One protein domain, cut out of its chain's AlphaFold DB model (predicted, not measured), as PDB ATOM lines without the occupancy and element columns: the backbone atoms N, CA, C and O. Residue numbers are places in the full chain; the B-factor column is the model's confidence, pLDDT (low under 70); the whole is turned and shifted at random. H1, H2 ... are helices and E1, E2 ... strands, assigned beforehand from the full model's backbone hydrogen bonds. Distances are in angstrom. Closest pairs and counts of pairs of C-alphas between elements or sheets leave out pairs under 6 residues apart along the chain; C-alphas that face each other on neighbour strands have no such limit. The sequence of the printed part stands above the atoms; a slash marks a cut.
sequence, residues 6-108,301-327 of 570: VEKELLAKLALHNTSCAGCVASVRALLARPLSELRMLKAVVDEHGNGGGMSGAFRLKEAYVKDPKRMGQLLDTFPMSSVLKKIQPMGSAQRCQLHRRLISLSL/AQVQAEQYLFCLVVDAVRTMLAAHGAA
ATOM      1  N   VAL A   6     -13.272 -44.068 -13.528       95.25
ATOM      2  CA  VAL A   6     -12.689 -44.238 -12.194       95.25
ATOM      3  C   VAL A   6     -13.625 -45.091 -11.345       95.25
ATOM      4  O   VAL A   6     -14.741 -44.680 -11.026       95.25
ATOM      5  N   GLU A   7     -13.180 -46.281 -10.958       94.75
ATOM      6  CA  GLU A   7     -13.970 -47.188 -10.122       94.75
ATOM      7  C   GLU A   7     -14.113 -46.665  -8.685       94.75
ATOM      8  O   GLU A   7     -13.150 -46.186  -8.078       94.75
ATOM      9  N   LYS A   8     -15.307 -46.801  -8.093       94.56
ATOM     10  CA  LYS A   8     -15.538 -46.402  -6.694       94.56
ATOM     11  C   LYS A   8     -14.693 -47.221  -5.709       94.56
ATOM     12  O   LYS A   8     -14.214 -46.675  -4.717       94.56
ATOM     13  N   GLU A   9     -14.450 -48.498  -6.007       93.75
ATOM     14  CA  GLU A   9     -13.593 -49.370  -5.193       93.75
ATOM     15  C   GLU A   9     -12.139 -48.869  -5.163       93.75
ATOM     16  O   GLU A   9     -11.516 -48.820  -4.100       93.75
ATOM     17  N   LEU A  10     -11.617 -48.399  -6.303       93.94
ATOM     18  CA  LEU A  10     -10.296 -47.771  -6.371       93.94
ATOM     19  C   LEU A  10     -10.227 -46.533  -5.468       93.94
ATOM     20  O   LEU A  10      -9.263 -46.367  -4.725       93.94
ATOM     21  N   LEU A  11     -11.264 -45.692  -5.462       96.00
ATOM     22  CA  LEU A  11     -11.321 -44.513  -4.588       96.00
ATOM     23  C   LEU A  11     -11.346 -44.889  -3.104       96.00
ATOM     24  O   LEU A  11     -10.702 -44.226  -2.287       96.00
ATOM     25  N   ALA A  12     -12.042 -45.970  -2.742       94.56
ATOM     26  CA  ALA A  12     -12.045 -46.483  -1.375       94.56
ATOM     27  C   ALA A  12     -10.652 -46.979  -0.940       94.56
ATOM     28  O   ALA A  12     -10.244 -46.723   0.198       94.56
ATOM     29  N   LYS A  13      -9.904 -47.634  -1.840       94.12
ATOM     30  CA  LYS A  13      -8.504 -48.040  -1.611       94.12
ATOM     31  C   LYS A  13      -7.566 -46.835  -1.510       94.12
ATOM     32  O   LYS A  13      -6.798 -46.736  -0.556       94.12
ATOM     33  N   LEU A  14      -7.683 -45.867  -2.421       93.88
ATOM     34  CA  LEU A  14      -6.896 -44.628  -2.382       93.88
ATOM     35  C   LEU A  14      -7.132 -43.853  -1.081       93.88
ATOM     36  O   LEU A  14      -6.187 -43.334  -0.491       93.88
ATOM     37  N   ALA A  15      -8.367 -43.828  -0.572       93.62
ATOM     38  CA  ALA A  15      -8.662 -43.205   0.714       93.62
ATOM     39  C   ALA A  15      -7.930 -43.884   1.885       93.62
ATOM     40  O   ALA A  15      -7.416 -43.188   2.760       93.62
ATOM     41  N   LEU A  16      -7.864 -45.221   1.901       92.25
ATOM     42  CA  LEU A  16      -7.122 -46.000   2.905       92.25
ATOM     43  C   LEU A  16      -5.608 -45.782   2.819       92.25
ATOM     44  O   LEU A  16      -4.927 -45.796   3.846       92.25
ATOM     45  N   HIS A  17      -5.089 -45.597   1.607       91.00
ATOM     46  CA  HIS A  17      -3.678 -45.312   1.370       91.00
ATOM     47  C   HIS A  17      -3.301 -43.901   1.847       91.00
ATOM     48  O   HIS A  17      -2.298 -43.707   2.533       91.00
ATOM     49  N   ASN A  18      -4.145 -42.916   1.539       89.88
ATOM     50  CA  ASN A  18      -3.844 -41.499   1.724       89.88
ATOM     51  C   ASN A  18      -4.082 -40.975   3.149       89.88
ATOM     52  O   ASN A  18      -3.521 -39.945   3.530       89.88
ATOM     53  N   THR A  19      -4.887 -41.660   3.967       88.94
ATOM     54  CA  THR A  19      -5.079 -41.282   5.373       88.94
ATOM     55  C   THR A  19      -5.271 -42.484   6.289       88.94
ATOM     56  O   THR A  19      -5.951 -43.454   5.974       88.94
ATOM     57  N   SER A  20      -4.708 -42.384   7.494       87.88
ATOM     58  CA  SER A  20      -4.943 -43.327   8.591       87.88
ATOM     59  C   SER A  20      -6.141 -42.939   9.468       87.88
ATOM     60  O   SER A  20      -6.471 -43.658  10.415       87.88
ATOM     61  N   CYS A  21      -6.811 -41.818   9.178       88.06
ATOM     62  CA  CYS A  21      -7.982 -41.385   9.926       88.06
ATOM     63  C   CYS A  21      -9.208 -42.235   9.562       88.06
ATOM     64  O   CYS A  21      -9.791 -42.084   8.489       88.06
ATOM     65  N   ALA A  22      -9.651 -43.083  10.496       87.75
ATOM     66  CA  ALA A  22     -10.830 -43.934  10.317       87.75
ATOM     67  C   ALA A  22     -12.104 -43.140   9.973       87.75
ATOM     68  O   ALA A  22     -12.919 -43.617   9.190       87.75
ATOM     69  N   GLY A  23     -12.245 -41.920  10.509       87.94
ATOM     70  CA  GLY A  23     -13.348 -41.018  10.172       87.94
ATOM     71  C   GLY A  23     -13.338 -40.622   8.697       87.94
ATOM     72  O   GLY A  23     -14.360 -40.737   8.039       87.94
ATOM     73  N   CYS A  24     -12.181 -40.236   8.146       89.38
ATOM     74  CA  CYS A  24     -12.060 -39.845   6.735       89.38
ATOM     75  C   CYS A  24     -12.396 -41.007   5.808       89.38
ATOM     76  O   CYS A  24     -13.142 -40.835   4.849       89.38
ATOM     77  N   VAL A  25     -11.886 -42.199   6.124       91.69
ATOM     78  CA  VAL A  25     -12.172 -43.412   5.352       91.69
ATOM     79  C   VAL A  25     -13.663 -43.751   5.403       91.69
ATOM     80  O   VAL A  25     -14.259 -44.048   4.370       91.69
ATOM     81  N   ALA A  26     -14.285 -43.679   6.583       92.00
ATOM     82  CA  ALA A  26     -15.716 -43.922   6.735       92.00
ATOM     83  C   ALA A  26     -16.558 -42.883   5.974       92.00
ATOM     84  O   ALA A  26     -17.477 -43.270   5.259       92.00
ATOM     85  N   SER A  27     -16.208 -41.595   6.059       91.94
ATOM     86  CA  SER A  27     -16.887 -40.520   5.329       91.94
ATOM     87  C   SER A  27     -16.789 -40.708   3.815       91.94
ATOM     88  O   SER A  27     -17.803 -40.609   3.136       91.94
ATOM     89  N   VAL A  28     -15.611 -41.048   3.277       94.25
ATOM     90  CA  VAL A  28     -15.457 -41.334   1.839       94.25
ATOM     91  C   VAL A  28     -16.332 -42.511   1.424       94.25
ATOM     92  O   VAL A  28     -17.043 -42.419   0.429       94.25
ATOM     93  N   ARG A  29     -16.345 -43.599   2.201       94.25
ATOM     94  CA  ARG A  29     -17.202 -44.754   1.901       94.25
ATOM     95  C   ARG A  29     -18.687 -44.404   1.924       94.25
ATOM     96  O   ARG A  29     -19.416 -44.828   1.034       94.25
ATOM     97  N   ALA A  30     -19.120 -43.619   2.908       93.69
ATOM     98  CA  ALA A  30     -20.495 -43.144   2.982       93.69
ATOM     99  C   ALA A  30     -20.853 -42.291   1.755       93.69
ATOM    100  O   ALA A  30     -21.898 -42.508   1.153       93.69
ATOM    101  N   LEU A  31     -19.965 -41.386   1.327       94.25
ATOM    102  CA  LEU A  31     -20.173 -40.570   0.128       94.25
ATOM    103  C   LEU A  31     -20.210 -41.405  -1.157       94.25
ATOM    104  O   LEU A  31     -21.058 -41.159  -2.005       94.25
ATOM    105  N   LEU A  32     -19.347 -42.414  -1.301       94.56
ATOM    106  CA  LEU A  32     -19.337 -43.304  -2.470       94.56
ATOM    107  C   LEU A  32     -20.628 -44.129  -2.607       94.56
ATOM    108  O   LEU A  32     -21.008 -44.494  -3.724       94.56
ATOM    109  N   ALA A  33     -21.302 -44.411  -1.489       92.75
ATOM    110  CA  ALA A  33     -22.589 -45.098  -1.473       92.75
ATOM    111  C   ALA A  33     -23.770 -44.195  -1.878       92.75
ATOM    112  O   ALA A  33     -24.817 -44.722  -2.252       92.75
ATOM    113  N   ARG A  34     -23.611 -42.864  -1.831       91.62
ATOM    114  CA  ARG A  34     -24.646 -41.902  -2.242       91.62
ATOM    115  C   ARG A  34     -24.757 -41.831  -3.771       91.62
ATOM    116  O   ARG A  34     -23.763 -42.068  -4.469       91.62
ATOM    117  N   PRO A  35     -25.940 -41.485  -4.306       90.94
ATOM    118  CA  PRO A  35     -26.086 -41.195  -5.726       90.94
ATOM    119  C   PRO A  35     -25.317 -39.920  -6.097       90.94
ATOM    120  O   PRO A  35     -25.226 -38.971  -5.313       90.94
ATOM    121  N   LEU A  36     -24.792 -39.857  -7.322       91.56
ATOM    122  CA  LEU A  36     -24.039 -38.698  -7.815       91.56
ATOM    123  C   LEU A  36     -24.872 -37.408  -7.818       91.56
ATOM    124  O   LEU A  36     -24.316 -36.315  -7.727       91.56
ATOM    125  N   SER A  37     -26.204 -37.511  -7.892       90.81
ATOM    126  CA  SER A  37     -27.118 -36.367  -7.793       90.81
ATOM    127  C   SER A  37     -26.927 -35.548  -6.512       90.81
ATOM    128  O   SER A  37     -27.152 -34.338  -6.549       90.81
ATOM    129  N   GLU A  38     -26.469 -36.183  -5.429       90.44
ATOM    130  CA  GLU A  38     -26.236 -35.572  -4.119       90.44
ATOM    131  C   GLU A  38     -24.804 -35.046  -3.925       90.44
ATOM    132  O   GLU A  38     -24.554 -34.273  -3.001       90.44
ATOM    133  N   LEU A  39     -23.861 -35.430  -4.791       92.75
ATOM    134  CA  LEU A  39     -22.450 -35.037  -4.716       92.75
ATOM    135  C   LEU A  39     -22.189 -33.857  -5.660       92.75
ATOM    136  O   LEU A  39     -21.694 -34.028  -6.775       92.75
ATOM    137  N   ARG A  40     -22.568 -32.647  -5.233       90.12
ATOM    138  CA  ARG A  40     -22.555 -31.421  -6.052       90.12
ATOM    139  C   ARG A  40     -21.215 -31.150  -6.740       90.12
ATOM    140  O   ARG A  40     -21.207 -30.864  -7.938       90.12
ATOM    141  N   MET A  41     -20.101 -31.236  -6.013       91.31
ATOM    142  CA  MET A  41     -18.768 -30.985  -6.570       91.31
ATOM    143  C   MET A  41     -18.401 -32.037  -7.612       91.31
ATOM    144  O   MET A  41     -17.912 -31.714  -8.693       91.31
ATOM    145  N   LEU A  42     -18.671 -33.303  -7.300       94.31
ATOM    146  CA  LEU A  42     -18.302 -34.419  -8.158       94.31
ATOM    147  C   LEU A  42     -19.153 -34.442  -9.435       94.31
ATOM    148  O   LEU A  42     -18.610 -34.519 -10.537       94.31
ATOM    149  N   LYS A  43     -20.467 -34.232  -9.306       95.25
ATOM    150  CA  LYS A  43     -21.431 -34.127 -10.413       95.25
ATOM    151  C   LYS A  43     -21.059 -33.061 -11.442       95.25
ATOM    152  O   LYS A  43     -21.484 -33.142 -12.592       95.25
ATOM    153  N   ALA A  44     -20.285 -32.040 -11.075       94.75
ATOM    154  CA  ALA A  44     -19.828 -31.025 -12.022       94.75
ATOM    155  C   ALA A  44     -18.802 -31.569 -13.038       94.75
ATOM    156  O   ALA A  44     -18.690 -31.030 -14.143       94.75
ATOM    157  N   VAL A  45     -18.079 -32.636 -12.686       95.81
ATOM    158  CA  VAL A  45     -16.894 -33.117 -13.412       95.81
ATOM    159  C   VAL A  45     -17.066 -34.528 -13.967       95.81
ATOM    160  O   VAL A  45     -16.542 -34.820 -15.040       95.81
ATOM    161  N   VAL A  46     -17.835 -35.379 -13.292       96.19
ATOM    162  CA  VAL A  46     -18.079 -36.765 -13.709       96.19
ATOM    163  C   VAL A  46     -19.569 -37.032 -13.916       96.19
ATOM    164  O   VAL A  46     -20.412 -36.290 -13.410       96.19
ATOM    165  N   ASP A  47     -19.863 -38.101 -14.645       94.69
ATOM    166  CA  ASP A  47     -21.165 -38.747 -14.783       94.69
ATOM    167  C   ASP A  47     -21.120 -40.139 -14.125       94.69
ATOM    168  O   ASP A  47     -20.042 -40.709 -13.914       94.69
ATOM    169  N   GLU A  48     -22.280 -40.711 -13.790       91.12
ATOM    170  CA  GLU A  48     -22.334 -42.104 -13.335       91.12
ATOM    171  C   GLU A  48     -22.078 -43.053 -14.508       91.12
ATOM    172  O   GLU A  48     -22.613 -42.882 -15.605       91.12
ATOM    173  N   HIS A  49     -21.242 -44.061 -14.269       89.06
ATOM    174  CA  HIS A  49     -20.891 -45.073 -15.248       89.06
ATOM    175  C   HIS A  49     -21.252 -46.470 -14.743       89.06
ATOM    176  O   HIS A  49     -20.729 -46.937 -13.727       89.06
ATOM    177  N   GLY A  50     -22.109 -47.149 -15.504       81.69
ATOM    178  CA  GLY A  50     -22.617 -48.484 -15.197       81.69
ATOM    179  C   GLY A  50     -23.971 -48.467 -14.484       81.69
ATOM    180  O   GLY A  50     -24.351 -47.491 -13.851       81.69
ATOM    181  N   ASN A  51     -24.701 -49.580 -14.586       67.62
ATOM    182  CA  ASN A  51     -26.043 -49.747 -14.007       67.62
ATOM    183  C   ASN A  51     -26.010 -50.234 -12.539       67.62
ATOM    184  O   ASN A  51     -27.005 -50.724 -12.008       67.62
ATOM    185  N   GLY A  52     -24.835 -50.186 -11.905       60.56
ATOM    186  CA  GLY A  52     -24.612 -50.669 -10.548       60.56
ATOM    187  C   GLY A  52     -24.892 -49.575  -9.526       60.56
ATOM    188  O   GLY A  52     -24.023 -48.747  -9.261       60.56
ATOM    189  N   GLY A  53     -26.082 -49.586  -8.925       59.28
ATOM    190  CA  GLY A  53     -26.343 -48.791  -7.726       59.28
ATOM    191  C   GLY A  53     -25.369 -49.164  -6.596       59.28
ATOM    192  O   GLY A  53     -25.040 -50.334  -6.405       59.28
ATOM    193  N   GLY A  54     -24.894 -48.171  -5.839       69.38
ATOM    194  CA  GLY A  54     -24.015 -48.373  -4.679       69.38
ATOM    195  C   GLY A  54     -22.507 -48.349  -4.981       69.38
ATOM    196  O   GLY A  54     -22.037 -47.583  -5.828       69.38
ATOM    197  N   MET A  55     -21.737 -49.143  -4.224       73.81
ATOM    198  CA  MET A  55     -20.259 -49.186  -4.245       73.81
ATOM    199  C   MET A  55     -19.662 -49.848  -5.494       73.81
ATOM    200  O   MET A  55     -18.500 -49.610  -5.800       73.81
ATOM    201  N   SER A  56     -20.441 -50.641  -6.231       75.75
ATOM    202  CA  SER A  56     -19.976 -51.355  -7.431       75.75
ATOM    203  C   SER A  56     -20.019 -50.507  -8.711       75.75
ATOM    204  O   SER A  56     -19.809 -51.033  -9.802       75.75
ATOM    205  N   GLY A  57     -20.345 -49.218  -8.597       87.25
ATOM    206  CA  GLY A  57     -20.377 -48.284  -9.720       87.25
ATOM    207  C   GLY A  57     -19.009 -47.677 -10.042       87.25
ATOM    208  O   GLY A  57     -18.036 -47.817  -9.296       87.25
ATOM    209  N   ALA A  58     -18.955 -46.929 -11.139       93.25
ATOM    210  CA  ALA A  58     -17.804 -46.116 -11.501       93.25
ATOM    211  C   ALA A  58     -18.234 -44.685 -11.844       93.25
ATOM    212  O   ALA A  58     -19.402 -44.407 -12.116       93.25
ATOM    213  N   PHE A  59     -17.275 -43.768 -11.826       95.44
ATOM    214  CA  PHE A  59     -17.443 -42.403 -12.297       95.44
ATOM    215  C   PHE A  59     -16.771 -42.257 -13.656       95.44
ATOM    216  O   PHE A  59     -15.582 -42.532 -13.790       95.44
ATOM    217  N   ARG A  60     -17.517 -41.812 -14.665       95.19
ATOM    218  CA  ARG A  60     -16.975 -41.463 -15.982       95.19
ATOM    219  C   ARG A  60     -16.677 -39.977 -16.007       95.19
ATOM    220  O   ARG A  60     -17.548 -39.171 -15.699       95.19
ATOM    221  N   LEU A  61     -15.475 -39.589 -16.403       95.56
ATOM    222  CA  LEU A  61     -15.169 -38.178 -16.585       95.56
ATOM    223  C   LEU A  61     -16.013 -37.591 -17.724       95.56
ATOM    224  O   LEU A  61     -16.076 -38.166 -18.810       95.56
ATOM    225  N   LYS A  62     -16.637 -36.429 -17.499       95.94
ATOM    226  CA  LYS A  62     -17.468 -35.783 -18.520       95.94
ATOM    227  C   LYS A  62     -16.675 -35.520 -19.792       95.94
ATOM    228  O   LYS A  62     -15.550 -35.014 -19.755       95.94
ATOM    229  N   GLU A  63     -17.329 -35.744 -20.927       93.56
ATOM    230  CA  GLU A  63     -16.720 -35.638 -22.256       93.56
ATOM    231  C   GLU A  63     -16.082 -34.258 -22.513       93.56
ATOM    232  O   GLU A  63     -15.053 -34.152 -23.176       93.56
ATOM    233  N   ALA A  64     -16.640 -33.196 -21.924       93.38
ATOM    234  CA  ALA A  64     -16.109 -31.840 -22.035       93.38
ATOM    235  C   ALA A  64     -14.683 -31.679 -21.469       93.38
ATOM    236  O   ALA A  64     -13.933 -30.847 -21.972       93.38
ATOM    237  N   TYR A  65     -14.297 -32.457 -20.452       93.06
ATOM    238  CA  TYR A  65     -12.925 -32.456 -19.923       93.06
ATOM    239  C   TYR A  65     -12.003 -33.358 -20.747       93.06
ATOM    240  O   TYR A  65     -10.824 -33.059 -20.886       93.06
ATOM    241  N   VAL A  66     -12.534 -34.437 -21.330       90.75
ATOM    242  CA  VAL A  66     -11.765 -35.345 -22.197       90.75
ATOM    243  C   VAL A  66     -11.421 -34.678 -23.538       90.75
ATOM    244  O   VAL A  66     -10.343 -34.906 -24.084       90.75
ATOM    245  N   LYS A  67     -12.322 -33.844 -24.075       90.81
ATOM    246  CA  LYS A  67     -12.145 -33.145 -25.360       90.81
ATOM    247  C   LYS A  67     -11.240 -31.914 -25.287       90.81
ATOM    248  O   LYS A  67     -10.621 -31.584 -26.294       90.81
ATOM    249  N   ASP A  68     -11.170 -31.237 -24.140       91.69
ATOM    250  CA  ASP A  68     -10.395 -30.003 -23.967       91.69
ATOM    251  C   ASP A  68      -9.228 -30.200 -22.975       91.69
ATOM    252  O   ASP A  68      -9.421 -30.121 -21.755       91.69
ATOM    253  N   PRO A  69      -7.989 -30.394 -23.477       89.19
ATOM    254  CA  PRO A  69      -6.807 -30.570 -22.637       89.19
ATOM    255  C   PRO A  69      -6.513 -29.380 -21.720       89.19
ATOM    256  O   PRO A  69      -5.956 -29.573 -20.641       89.19
ATOM    257  N   LYS A  70      -6.882 -28.150 -22.112       91.25
ATOM    258  CA  LYS A  70      -6.660 -26.966 -21.267       91.25
ATOM    259  C   LYS A  70      -7.577 -27.009 -20.056       91.25
ATOM    260  O   LYS A  70      -7.123 -26.790 -18.937       91.25
ATOM    261  N   ARG A  71      -8.849 -27.344 -20.276       92.12
ATOM    262  CA  ARG A  71      -9.836 -27.513 -19.206       92.12
ATOM    263  C   ARG A  71      -9.468 -28.664 -18.268       92.12
ATOM    264  O   ARG A  71      -9.623 -28.528 -17.056       92.12
ATOM    265  N   MET A  72      -8.947 -29.770 -18.806       93.19
ATOM    266  CA  MET A  72      -8.385 -30.859 -17.999       93.19
ATOM    267  C   MET A  72      -7.196 -30.384 -17.156       93.19
ATOM    268  O   MET A  72      -7.189 -30.599 -15.947       93.19
ATOM    269  N   GLY A  73      -6.207 -29.721 -17.765       89.88
ATOM    270  CA  GLY A  73      -5.038 -29.201 -17.051       89.88
ATOM    271  C   GLY A  73      -5.438 -28.268 -15.908       89.88
ATOM    272  O   GLY A  73      -5.025 -28.470 -14.773       89.88
ATOM    273  N   GLN A  74      -6.365 -27.342 -16.171       93.44
ATOM    274  CA  GLN A  74      -6.928 -26.457 -15.147       93.44
ATOM    275  C   GLN A  74      -7.573 -27.225 -13.988       93.44
ATOM    276  O   GLN A  74      -7.350 -26.872 -12.832       93.44
ATOM    277  N   LEU A  75      -8.352 -28.277 -14.264       92.12
ATOM    278  CA  LEU A  75      -8.941 -29.126 -13.225       92.12
ATOM    279  C   LEU A  75      -7.854 -29.789 -12.363       92.12
ATOM    280  O   LEU A  75      -7.945 -29.765 -11.134       92.12
ATOM    281  N   LEU A  76      -6.822 -30.357 -12.993       92.12
ATOM    282  CA  LEU A  76      -5.725 -31.024 -12.291       92.12
ATOM    283  C   LEU A  76      -4.883 -30.043 -11.458       92.12
ATOM    284  O   LEU A  76      -4.460 -30.408 -10.361       92.12
ATOM    285  N   ASP A  77      -4.663 -28.823 -11.940       90.00
ATOM    286  CA  ASP A  77      -3.854 -27.805 -11.255       90.00
ATOM    287  C   ASP A  77      -4.615 -27.123 -10.111       90.00
ATOM    288  O   ASP A  77      -4.035 -26.806  -9.073       90.00
ATOM    289  N   THR A  78      -5.928 -26.927 -10.272       92.56
ATOM    290  CA  THR A  78      -6.773 -26.253  -9.268       92.56
ATOM    291  C   THR A  78      -6.970 -27.113  -8.018       92.56
ATOM    292  O   THR A  78      -7.099 -26.584  -6.913       92.56
ATOM    293  N   PHE A  79      -6.965 -28.443  -8.164       90.62
ATOM    294  CA  PHE A  79      -7.266 -29.380  -7.078       90.62
ATOM    295  C   PHE A  79      -6.121 -30.379  -6.828       90.62
ATOM    296  O   PHE A  79      -6.245 -31.579  -7.102       90.62
ATOM    297  N   PRO A  80      -4.977 -29.915  -6.290       89.25
ATOM    298  CA  PRO A  80      -3.865 -30.789  -5.950       89.25
ATOM    299  C   PRO A  80      -4.140 -31.560  -4.650       89.25
ATOM    300  O   PRO A  80      -4.491 -30.983  -3.615       89.25
ATOM    301  N   MET A  81      -3.889 -32.873  -4.671       88.06
ATOM    302  CA  MET A  81      -4.114 -33.770  -3.528       88.06
ATOM    303  C   MET A  81      -3.318 -33.337  -2.282       88.06
ATOM    304  O   MET A  81      -3.812 -33.397  -1.153       88.06
ATOM    305  N   SER A  82      -2.111 -32.796  -2.478       86.25
ATOM    306  CA  SER A  82      -1.224 -32.308  -1.413       86.25
ATOM    307  C   SER A  82      -1.864 -31.262  -0.495       86.25
ATOM    308  O   SER A  82      -1.531 -31.205   0.690       86.25
ATOM    309  N   SER A  83      -2.781 -30.438  -1.012       83.69
ATOM    310  CA  SER A  83      -3.454 -29.395  -0.226       83.69
ATOM    311  C   SER A  83      -4.456 -29.978   0.771       83.69
ATOM    312  O   SER A  83      -4.602 -29.457   1.877       83.69
ATOM    313  N   VAL A  84      -5.110 -31.085   0.411       83.94
ATOM    314  CA  VAL A  84      -6.077 -31.771   1.277       83.94
ATOM    315  C   VAL A  84      -5.377 -32.712   2.253       83.94
ATOM    316  O   VAL A  84      -5.745 -32.739   3.428       83.94
ATOM    317  N   LEU A  85      -4.317 -33.411   1.824       84.38
ATOM    318  CA  LEU A  85      -3.555 -34.332   2.684       84.38
ATOM    319  C   LEU A  85      -3.086 -33.676   3.989       84.38
ATOM    320  O   LEU A  85      -3.214 -34.269   5.058       84.38
ATOM    321  N   LYS A  86      -2.635 -32.418   3.924       83.12
ATOM    322  CA  LYS A  86      -2.209 -31.646   5.104       83.12
ATOM    323  C   LYS A  86      -3.310 -31.484   6.162       83.12
ATOM    324  O   LYS A  86      -2.996 -31.385   7.341       83.12
ATOM    325  N   LYS A  87      -4.586 -31.468   5.757       79.31
ATOM    326  CA  LYS A  87      -5.743 -31.287   6.654       79.31
ATOM    327  C   LYS A  87      -6.266 -32.612   7.224       79.31
ATOM    328  O   LYS A  87      -6.832 -32.638   8.317       79.31
ATOM    329  N   ILE A  88      -6.077 -33.715   6.499       79.88
ATOM    330  CA  ILE A  88      -6.652 -35.028   6.843       79.88
ATOM    331  C   ILE A  88      -5.668 -35.985   7.522       79.88
ATOM    332  O   ILE A  88      -6.068 -37.073   7.948       79.88
ATOM    333  N   GLN A  89      -4.392 -35.613   7.629       78.81
ATOM    334  CA  GLN A  89      -3.432 -36.394   8.395       78.81
ATOM    335  C   GLN A  89      -3.662 -36.198   9.902       78.81
ATOM    336  O   GLN A  89      -3.783 -35.065  10.376       78.81
ATOM    337  N   PRO A  90      -3.758 -37.288  10.682       73.62
ATOM    338  CA  PRO A  90      -3.852 -37.183  12.131       73.62
ATOM    339  C   PRO A  90      -2.545 -36.628  12.712       73.62
ATOM    340  O   PRO A  90      -1.458 -37.062  12.339       73.62
ATOM    341  N   MET A  91      -2.641 -35.709  13.679       70.69
ATOM    342  CA  MET A  91      -1.481 -35.084  14.345       70.69
ATOM    343  C   MET A  91      -0.804 -36.002  15.389       70.69
ATOM    344  O   MET A  91      -0.280 -35.539  16.399       70.69
ATOM    345  N   GLY A  92      -0.852 -37.319  15.187       69.69
ATOM    346  CA  GLY A  92      -0.352 -38.331  16.119       69.69
ATOM    347  C   GLY A  92      -1.226 -39.585  16.147       69.69
ATOM    348  O   GLY A  92      -2.357 -39.582  15.673       69.69
ATOM    349  N   SER A  93      -0.719 -40.673  16.731       58.06
ATOM    350  CA  SER A  93      -1.392 -41.987  16.742       58.06
ATOM    351  C   SER A  93      -2.716 -42.031  17.518       58.06
ATOM    352  O   SER A  93      -3.502 -42.954  17.312       58.06
ATOM    353  N   ALA A  94      -2.965 -41.049  18.388       60.59
ATOM    354  CA  ALA A  94      -4.194 -40.908  19.172       60.59
ATOM    355  C   ALA A  94      -5.028 -39.669  18.792       60.59
ATOM    356  O   ALA A  94      -6.137 -39.504  19.292       60.59
ATOM    357  N   GLN A  95      -4.510 -38.793  17.925       65.88
ATOM    358  CA  GLN A  95      -5.162 -37.534  17.570       65.88
ATOM    359  C   GLN A  95      -5.995 -37.711  16.301       65.88
ATOM    360  O   GLN A  95      -5.544 -38.307  15.323       65.88
ATOM    361  N   ARG A  96      -7.228 -37.201  16.304       68.31
ATOM    362  CA  ARG A  96      -8.072 -37.175  15.101       68.31
ATOM    363  C   ARG A  96      -7.535 -36.126  14.124       68.31
ATOM    364  O   ARG A  96      -6.864 -35.179  14.530       68.31
ATOM    365  N   CYS A  97      -7.794 -36.309  12.830       80.56
ATOM    366  CA  CYS A  97      -7.432 -35.294  11.839       80.56
ATOM    367  C   CYS A  97      -8.265 -34.018  12.042       80.56
ATOM    368  O   CYS A  97      -9.280 -34.048  12.742       80.56
ATOM    369  N   GLN A  98      -7.877 -32.909  11.411       74.25
ATOM    370  CA  GLN A  98      -8.580 -31.633  11.586       74.25
ATOM    371  C   GLN A  98     -10.056 -31.710  11.159       74.25
ATOM    372  O   GLN A  98     -10.888 -31.051  11.775       74.25
ATOM    373  N   LEU A  99     -10.389 -32.575  10.187       71.19
ATOM    374  CA  LEU A  99     -11.773 -32.811   9.754       71.19
ATOM    375  C   LEU A  99     -12.637 -33.445  10.855       71.19
ATOM    376  O   LEU A  99     -13.779 -33.055  11.063       71.19
ATOM    377  N   HIS A 100     -12.091 -34.426  11.581       71.75
ATOM    378  CA  HIS A 100     -12.844 -35.210  12.574       71.75
ATOM    379  C   HIS A 100     -12.577 -34.804  14.022       71.75
ATOM    380  O   HIS A 100     -13.191 -35.369  14.927       71.75
ATOM    381  N   ARG A 101     -11.673 -33.849  14.269       69.50
ATOM    382  CA  ARG A 101     -11.444 -33.267  15.598       69.50
ATOM    383  C   ARG A 101     -12.651 -32.446  16.067       69.50
ATOM    384  O   ARG A 101     -12.979 -32.507  17.243       69.50
ATOM    385  N   ARG A 102     -13.332 -31.746  15.154       60.50
ATOM    386  CA  ARG A 102     -14.425 -30.803  15.468       60.50
ATOM    387  C   ARG A 102     -15.782 -31.455  15.762       60.50
ATOM    388  O   ARG A 102     -16.625 -30.843  16.395       60.50
ATOM    389  N   LEU A 103     -15.992 -32.701  15.335       54.22
ATOM    390  CA  LEU A 103     -17.298 -33.367  15.434       54.22
ATOM    391  C   LEU A 103     -17.579 -34.040  16.787       54.22
ATOM    392  O   LEU A 103     -18.728 -34.327  17.089       54.22
ATOM    393  N   ILE A 104     -16.555 -34.350  17.592       51.16
ATOM    394  CA  ILE A 104     -16.726 -35.181  18.804       51.16
ATOM    395  C   ILE A 104     -16.680 -34.376  20.095       51.16
ATOM    396  O   ILE A 104     -17.245 -34.828  21.090       51.16
ATOM    397  N   SER A 105     -16.112 -33.167  20.083       47.75
ATOM    398  CA  SER A 105     -16.291 -32.230  21.199       47.75
ATOM    399  C   SER A 105     -17.777 -32.020  21.520       47.75
ATOM    400  O   SER A 105     -18.113 -31.832  22.678       47.75
ATOM    401  N   LEU A 106     -18.668 -32.179  20.539       43.62
ATOM    402  CA  LEU A 106     -20.122 -32.061  20.674       43.62
ATOM    403  C   LEU A 106     -20.818 -33.235  21.382       43.62
ATOM    404  O   LEU A 106     -21.864 -33.040  21.982       43.62
ATOM    405  N   SER A 107     -20.258 -34.451  21.355       38.03
ATOM    406  CA  SER A 107     -20.895 -35.623  21.989       38.03
ATOM    407  C   SER A 107     -20.636 -35.704  23.499       38.03
ATOM    408  O   SER A 107     -21.252 -36.527  24.173       38.03
ATOM    409  N   LEU A 108     -19.694 -34.911  24.014       34.47
ATOM    410  CA  LEU A 108     -19.305 -34.874  25.428       34.47
ATOM    411  C   LEU A 108     -19.368 -33.466  26.031       34.47
ATOM    412  O   LEU A 108     -19.382 -33.355  27.249       34.47
ATOM    413  N   ALA A 301     -17.881 -30.684   8.033       85.75
ATOM    414  CA  ALA A 301     -17.295 -32.003   7.848       85.75
ATOM    415  C   ALA A 301     -17.799 -32.688   6.571       85.75
ATOM    416  O   ALA A 301     -17.005 -33.327   5.878       85.75
ATOM    417  N   GLN A 302     -19.081 -32.531   6.225       86.81
ATOM    418  CA  GLN A 302     -19.634 -33.048   4.973       86.81
ATOM    419  C   GLN A 302     -18.975 -32.391   3.755       86.81
ATOM    420  O   GLN A 302     -18.494 -33.102   2.872       86.81
ATOM    421  N   VAL A 303     -18.882 -31.056   3.731       88.75
ATOM    422  CA  VAL A 303     -18.228 -30.308   2.641       88.75
ATOM    423  C   VAL A 303     -16.765 -30.726   2.503       88.75
ATOM    424  O   VAL A 303     -16.280 -30.967   1.399       88.75
ATOM    425  N   GLN A 304     -16.049 -30.864   3.619       88.62
ATOM    426  CA  GLN A 304     -14.649 -31.276   3.592       88.62
ATOM    427  C   GLN A 304     -14.464 -32.731   3.137       88.62
ATOM    428  O   GLN A 304     -13.505 -33.033   2.425       88.62
ATOM    429  N   ALA A 305     -15.363 -33.638   3.523       91.06
ATOM    430  CA  ALA A 305     -15.338 -35.018   3.051       91.06
ATOM    431  C   ALA A 305     -15.614 -35.101   1.540       91.06
ATOM    432  O   ALA A 305     -14.952 -35.871   0.843       91.06
ATOM    433  N   GLU A 306     -16.532 -34.280   1.024       92.75
ATOM    434  CA  GLU A 306     -16.816 -34.190  -0.411       92.75
ATOM    435  C   GLU A 306     -15.623 -33.616  -1.188       92.75
ATOM    436  O   GLU A 306     -15.220 -34.191  -2.197       92.75
ATOM    437  N   GLN A 307     -14.982 -32.559  -0.677       92.38
ATOM    438  CA  GLN A 307     -13.732 -32.027  -1.235       92.38
ATOM    439  C   GLN A 307     -12.617 -33.076  -1.254       92.38
ATOM    440  O   GLN A 307     -11.851 -33.154  -2.217       92.38
ATOM    441  N   TYR A 308     -12.518 -33.892  -0.200       93.94
ATOM    442  CA  TYR A 308     -11.540 -34.971  -0.145       93.94
ATOM    443  C   TYR A 308     -11.819 -36.039  -1.207       93.94
ATOM    444  O   TYR A 308     -10.918 -36.362  -1.979       93.94
ATOM    445  N   LEU A 309     -13.061 -36.527  -1.302       95.75
ATOM    446  CA  LEU A 309     -13.466 -37.467  -2.349       95.75
ATOM    447  C   LEU A 309     -13.198 -36.897  -3.749       95.75
ATOM    448  O   LEU A 309     -12.653 -37.589  -4.605       95.75
ATOM    449  N   PHE A 310     -13.525 -35.626  -3.970       96.06
ATOM    450  CA  PHE A 310     -13.269 -34.946  -5.232       96.06
ATOM    451  C   PHE A 310     -11.776 -34.951  -5.591       96.06
ATOM    452  O   PHE A 310     -11.411 -35.308  -6.711       96.06
ATOM    453  N   CYS A 311     -10.896 -34.638  -4.637       95.44
ATOM    454  CA  CYS A 311      -9.452 -34.677  -4.867       95.44
ATOM    455  C   CYS A 311      -8.936 -36.097  -5.141       95.44
ATOM    456  O   CYS A 311      -8.048 -36.246  -5.974       95.44
ATOM    457  N   LEU A 312      -9.508 -37.131  -4.509       95.81
ATOM    458  CA  LEU A 312      -9.175 -38.528  -4.823       95.81
ATOM    459  C   LEU A 312      -9.525 -38.881  -6.275       95.81
ATOM    460  O   LEU A 312      -8.741 -39.545  -6.945       95.81
ATOM    461  N   VAL A 313     -10.672 -38.413  -6.778       96.38
ATOM    462  CA  VAL A 313     -11.077 -38.623  -8.178       96.38
ATOM    463  C   VAL A 313     -10.123 -37.918  -9.134       96.38
ATOM    464  O   VAL A 313      -9.639 -38.533 -10.080       96.38
ATOM    465  N   VAL A 314      -9.809 -36.647  -8.873       94.88
ATOM    466  CA  VAL A 314      -8.858 -35.871  -9.686       94.88
ATOM    467  C   VAL A 314      -7.474 -36.533  -9.695       94.88
ATOM    468  O   VAL A 314      -6.824 -36.594 -10.737       94.88
ATOM    469  N   ASP A 315      -7.027 -37.063  -8.558       94.31
ATOM    470  CA  ASP A 315      -5.742 -37.755  -8.441       94.31
ATOM    471  C   ASP A 315      -5.720 -39.113  -9.158       94.31
ATOM    472  O   ASP A 315      -4.748 -39.441  -9.843       94.31
ATOM    473  N   ALA A 316      -6.822 -39.865  -9.103       95.06
ATOM    474  CA  ALA A 316      -6.988 -41.081  -9.895       95.06
ATOM    475  C   ALA A 316      -6.922 -40.778 -11.402       95.06
ATOM    476  O   ALA A 316      -6.165 -41.424 -12.125       95.06
ATOM    477  N   VAL A 317      -7.629 -39.740 -11.869       93.62
ATOM    478  CA  VAL A 317      -7.569 -39.284 -13.271       93.62
ATOM    479  C   VAL A 317      -6.143 -38.888 -13.659       93.62
ATOM    480  O   VAL A 317      -5.662 -39.302 -14.714       93.62
ATOM    481  N   ARG A 318      -5.435 -38.138 -12.803       92.62
ATOM    482  CA  ARG A 318      -4.029 -37.757 -13.023       92.62
ATOM    483  C   ARG A 318      -3.137 -38.985 -13.211       92.62
ATOM    484  O   ARG A 318      -2.323 -39.012 -14.131       92.62
ATOM    485  N   THR A 319      -3.326 -40.004 -12.376       90.88
ATOM    486  CA  THR A 319      -2.560 -41.258 -12.415       90.88
ATOM    487  C   THR A 319      -2.845 -42.049 -13.693       90.88
ATOM    488  O   THR A 319      -1.917 -42.491 -14.364       90.88
ATOM    489  N   MET A 320      -4.115 -42.159 -14.090       90.19
ATOM    490  CA  MET A 320      -4.506 -42.819 -15.341       90.19
ATOM    491  C   MET A 320      -3.933 -42.102 -16.569       90.19
ATOM    492  O   MET A 320      -3.407 -42.744 -17.473       90.19
ATOM    493  N   LEU A 321      -3.979 -40.767 -16.597       87.81
ATOM    494  CA  LEU A 321      -3.398 -39.977 -17.686       87.81
ATOM    495  C   LEU A 321      -1.877 -40.142 -17.769       87.81
ATOM    496  O   LEU A 321      -1.344 -40.289 -18.868       87.81
ATOM    497  N   ALA A 322      -1.182 -40.163 -16.627       87.06
ATOM    498  CA  ALA A 322       0.255 -40.423 -16.583       87.06
ATOM    499  C   ALA A 322       0.591 -41.828 -17.110       87.06
ATOM    500  O   ALA A 322       1.499 -41.967 -17.927       87.06
ATOM    501  N   ALA A 323      -0.187 -42.845 -16.727       83.19
ATOM    502  CA  ALA A 323      -0.027 -44.221 -17.199       83.19
ATOM    503  C   ALA A 323      -0.342 -44.403 -18.697       83.19
ATOM    504  O   ALA A 323       0.176 -45.322 -19.321       83.19
ATOM    505  N   HIS A 324      -1.176 -43.537 -19.284       74.31
ATOM    506  CA  HIS A 324      -1.440 -43.517 -20.727       74.31
ATOM    507  C   HIS A 324      -0.420 -42.688 -21.527       74.31
ATOM    508  O   HIS A 324      -0.279 -42.903 -22.731       74.31
ATOM    509  N   GLY A 325       0.263 -41.732 -20.889       65.00
ATOM    510  CA  GLY A 325       1.337 -40.930 -21.489       65.00
ATOM    511  C   GLY A 325       2.723 -41.580 -21.394       65.00
ATOM    512  O   GLY A 325       3.567 -41.354 -22.260       65.00
ATOM    513  N   ALA A 326       2.955 -42.406 -20.372       47.53
ATOM    514  CA  ALA A 326       4.053 -43.364 -20.314       47.53
ATOM    515  C   ALA A 326       3.649 -44.639 -21.076       47.53
ATOM    516  O   ALA A 326       2.479 -45.006 -21.093       47.53
ATOM    517  N   ALA A 327       4.582 -45.331 -21.732       38.06
ATOM    518  CA  ALA A 327       4.278 -46.635 -22.327       38.06
ATOM    519  C   ALA A 327       3.658 -47.564 -21.257       38.06
ATOM    520  O   ALA A 327       4.165 -47.589 -20.133       38.06
TER     521      ALA A 327
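AT A GLANCE: This is residues 6 to 108 and 301 to 327 of the 570 residues of an uncharacterized protein of Ectocarpus sp. CCAP 1310/34 (UniProt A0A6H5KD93). One long helix, H9, runs through the middle of a mostly helical body; the helical hairpin H1 and H2 crosses it on one side, while H5 and H6, one after the other, run along another. A small two-stranded hairpin, E1 and E2, sits near the start of H1, and the short H8 makes one far end of the long axis. The printed part has 130 residues, in the order H1 H2 H3 E1 E2 H4 H5 H6 H7 H8 H9, and the sheet E1 - E2 is antiparallel. It is compact, with a radius of gyration of the C-alphas of 15.3 A, yet elongated, spanning 51 by 30 by 23 A.

HOW THE PARTS SIT: Start at the sheet: E1, residues 46 to 49, and E2, residues 58 to 61, form an antiparallel hairpin, with N 47 and O 60 at 2.8 A and N 49 and O 58 at 2.9 A. Residues 6 to 7 pair antiparallel with residues 58 to 59 of E2. The hub is H9, residues 301 to 325, touching six helices. H1, residues 8 to 18, is about perpendicular to H9 at 80 degrees and touches it, C-alphas 11 and 312 being closest at 6.4 A. H2, residues 22 to 33, forms a helical hairpin with H1, at a shallow tilt of 14 degrees, opposite ways; their closest C-alphas, 15 and 25, are 5.8 A apart. H2 touches H9 too, closest at C-alphas 28 and 309, 6.0 A. H6, residues 81 to 88, touches H9 at a shallow tilt of 31 degrees, opposite ways, closest at C-alphas 81 and 311, 5.6 A. H5, residues 69 to 78, touches H9 at a steep tilt of 45 degrees, closest at C-alphas 76 and 314, 6.3 A. H3, residues 40 to 43, and H7, residues 98 to 101, touch H9, closest at C-alphas 42 and 310, 5.8 A, and 99 and 301, 5.9 A. H4, residues 63 to 67, and H5 touch only at the corner, and only just, with 3 pairs of C-alphas within 8 A; C-alphas 65 and 72 are closest at 5.2 A. H8, residues 105 to 108, and H7 meet only through their link. Every O i to N i+4 pair is within hydrogen-bond range in H1, H2, H4, H5 and H9, but 2 of 4 in H6; H3, H7 and H8 are too short for such a pair.

IN THESE COORDINATES: Find C-alpha 8 at (-15.538, -46.402, -6.694), where H1 begins; it is 15.2 A long, and H2 16.7 A. H5 measures 14.0 A and H6 10.8 A. H9 runs 35.9 A from C-alpha 301 at (-17.295, -32.003, 7.848) to C-alpha 325 at (1.337, -40.930, -21.489).

THE WHOLE: The C-alphas farthest apart, of Leu 108 and Ala 327, are 54.5 A apart. Residues 109 to 300 are not printed, and C-alphas 108 and 301 are 17.9 A apart across the cut. Of the links printed whole, none is long. Residues 66 to 71 and 321 to 327 stand free. Look for pLDDT under 70 at residues 51 to 54, 92 to 96, 101 to 108 and 325 to 327.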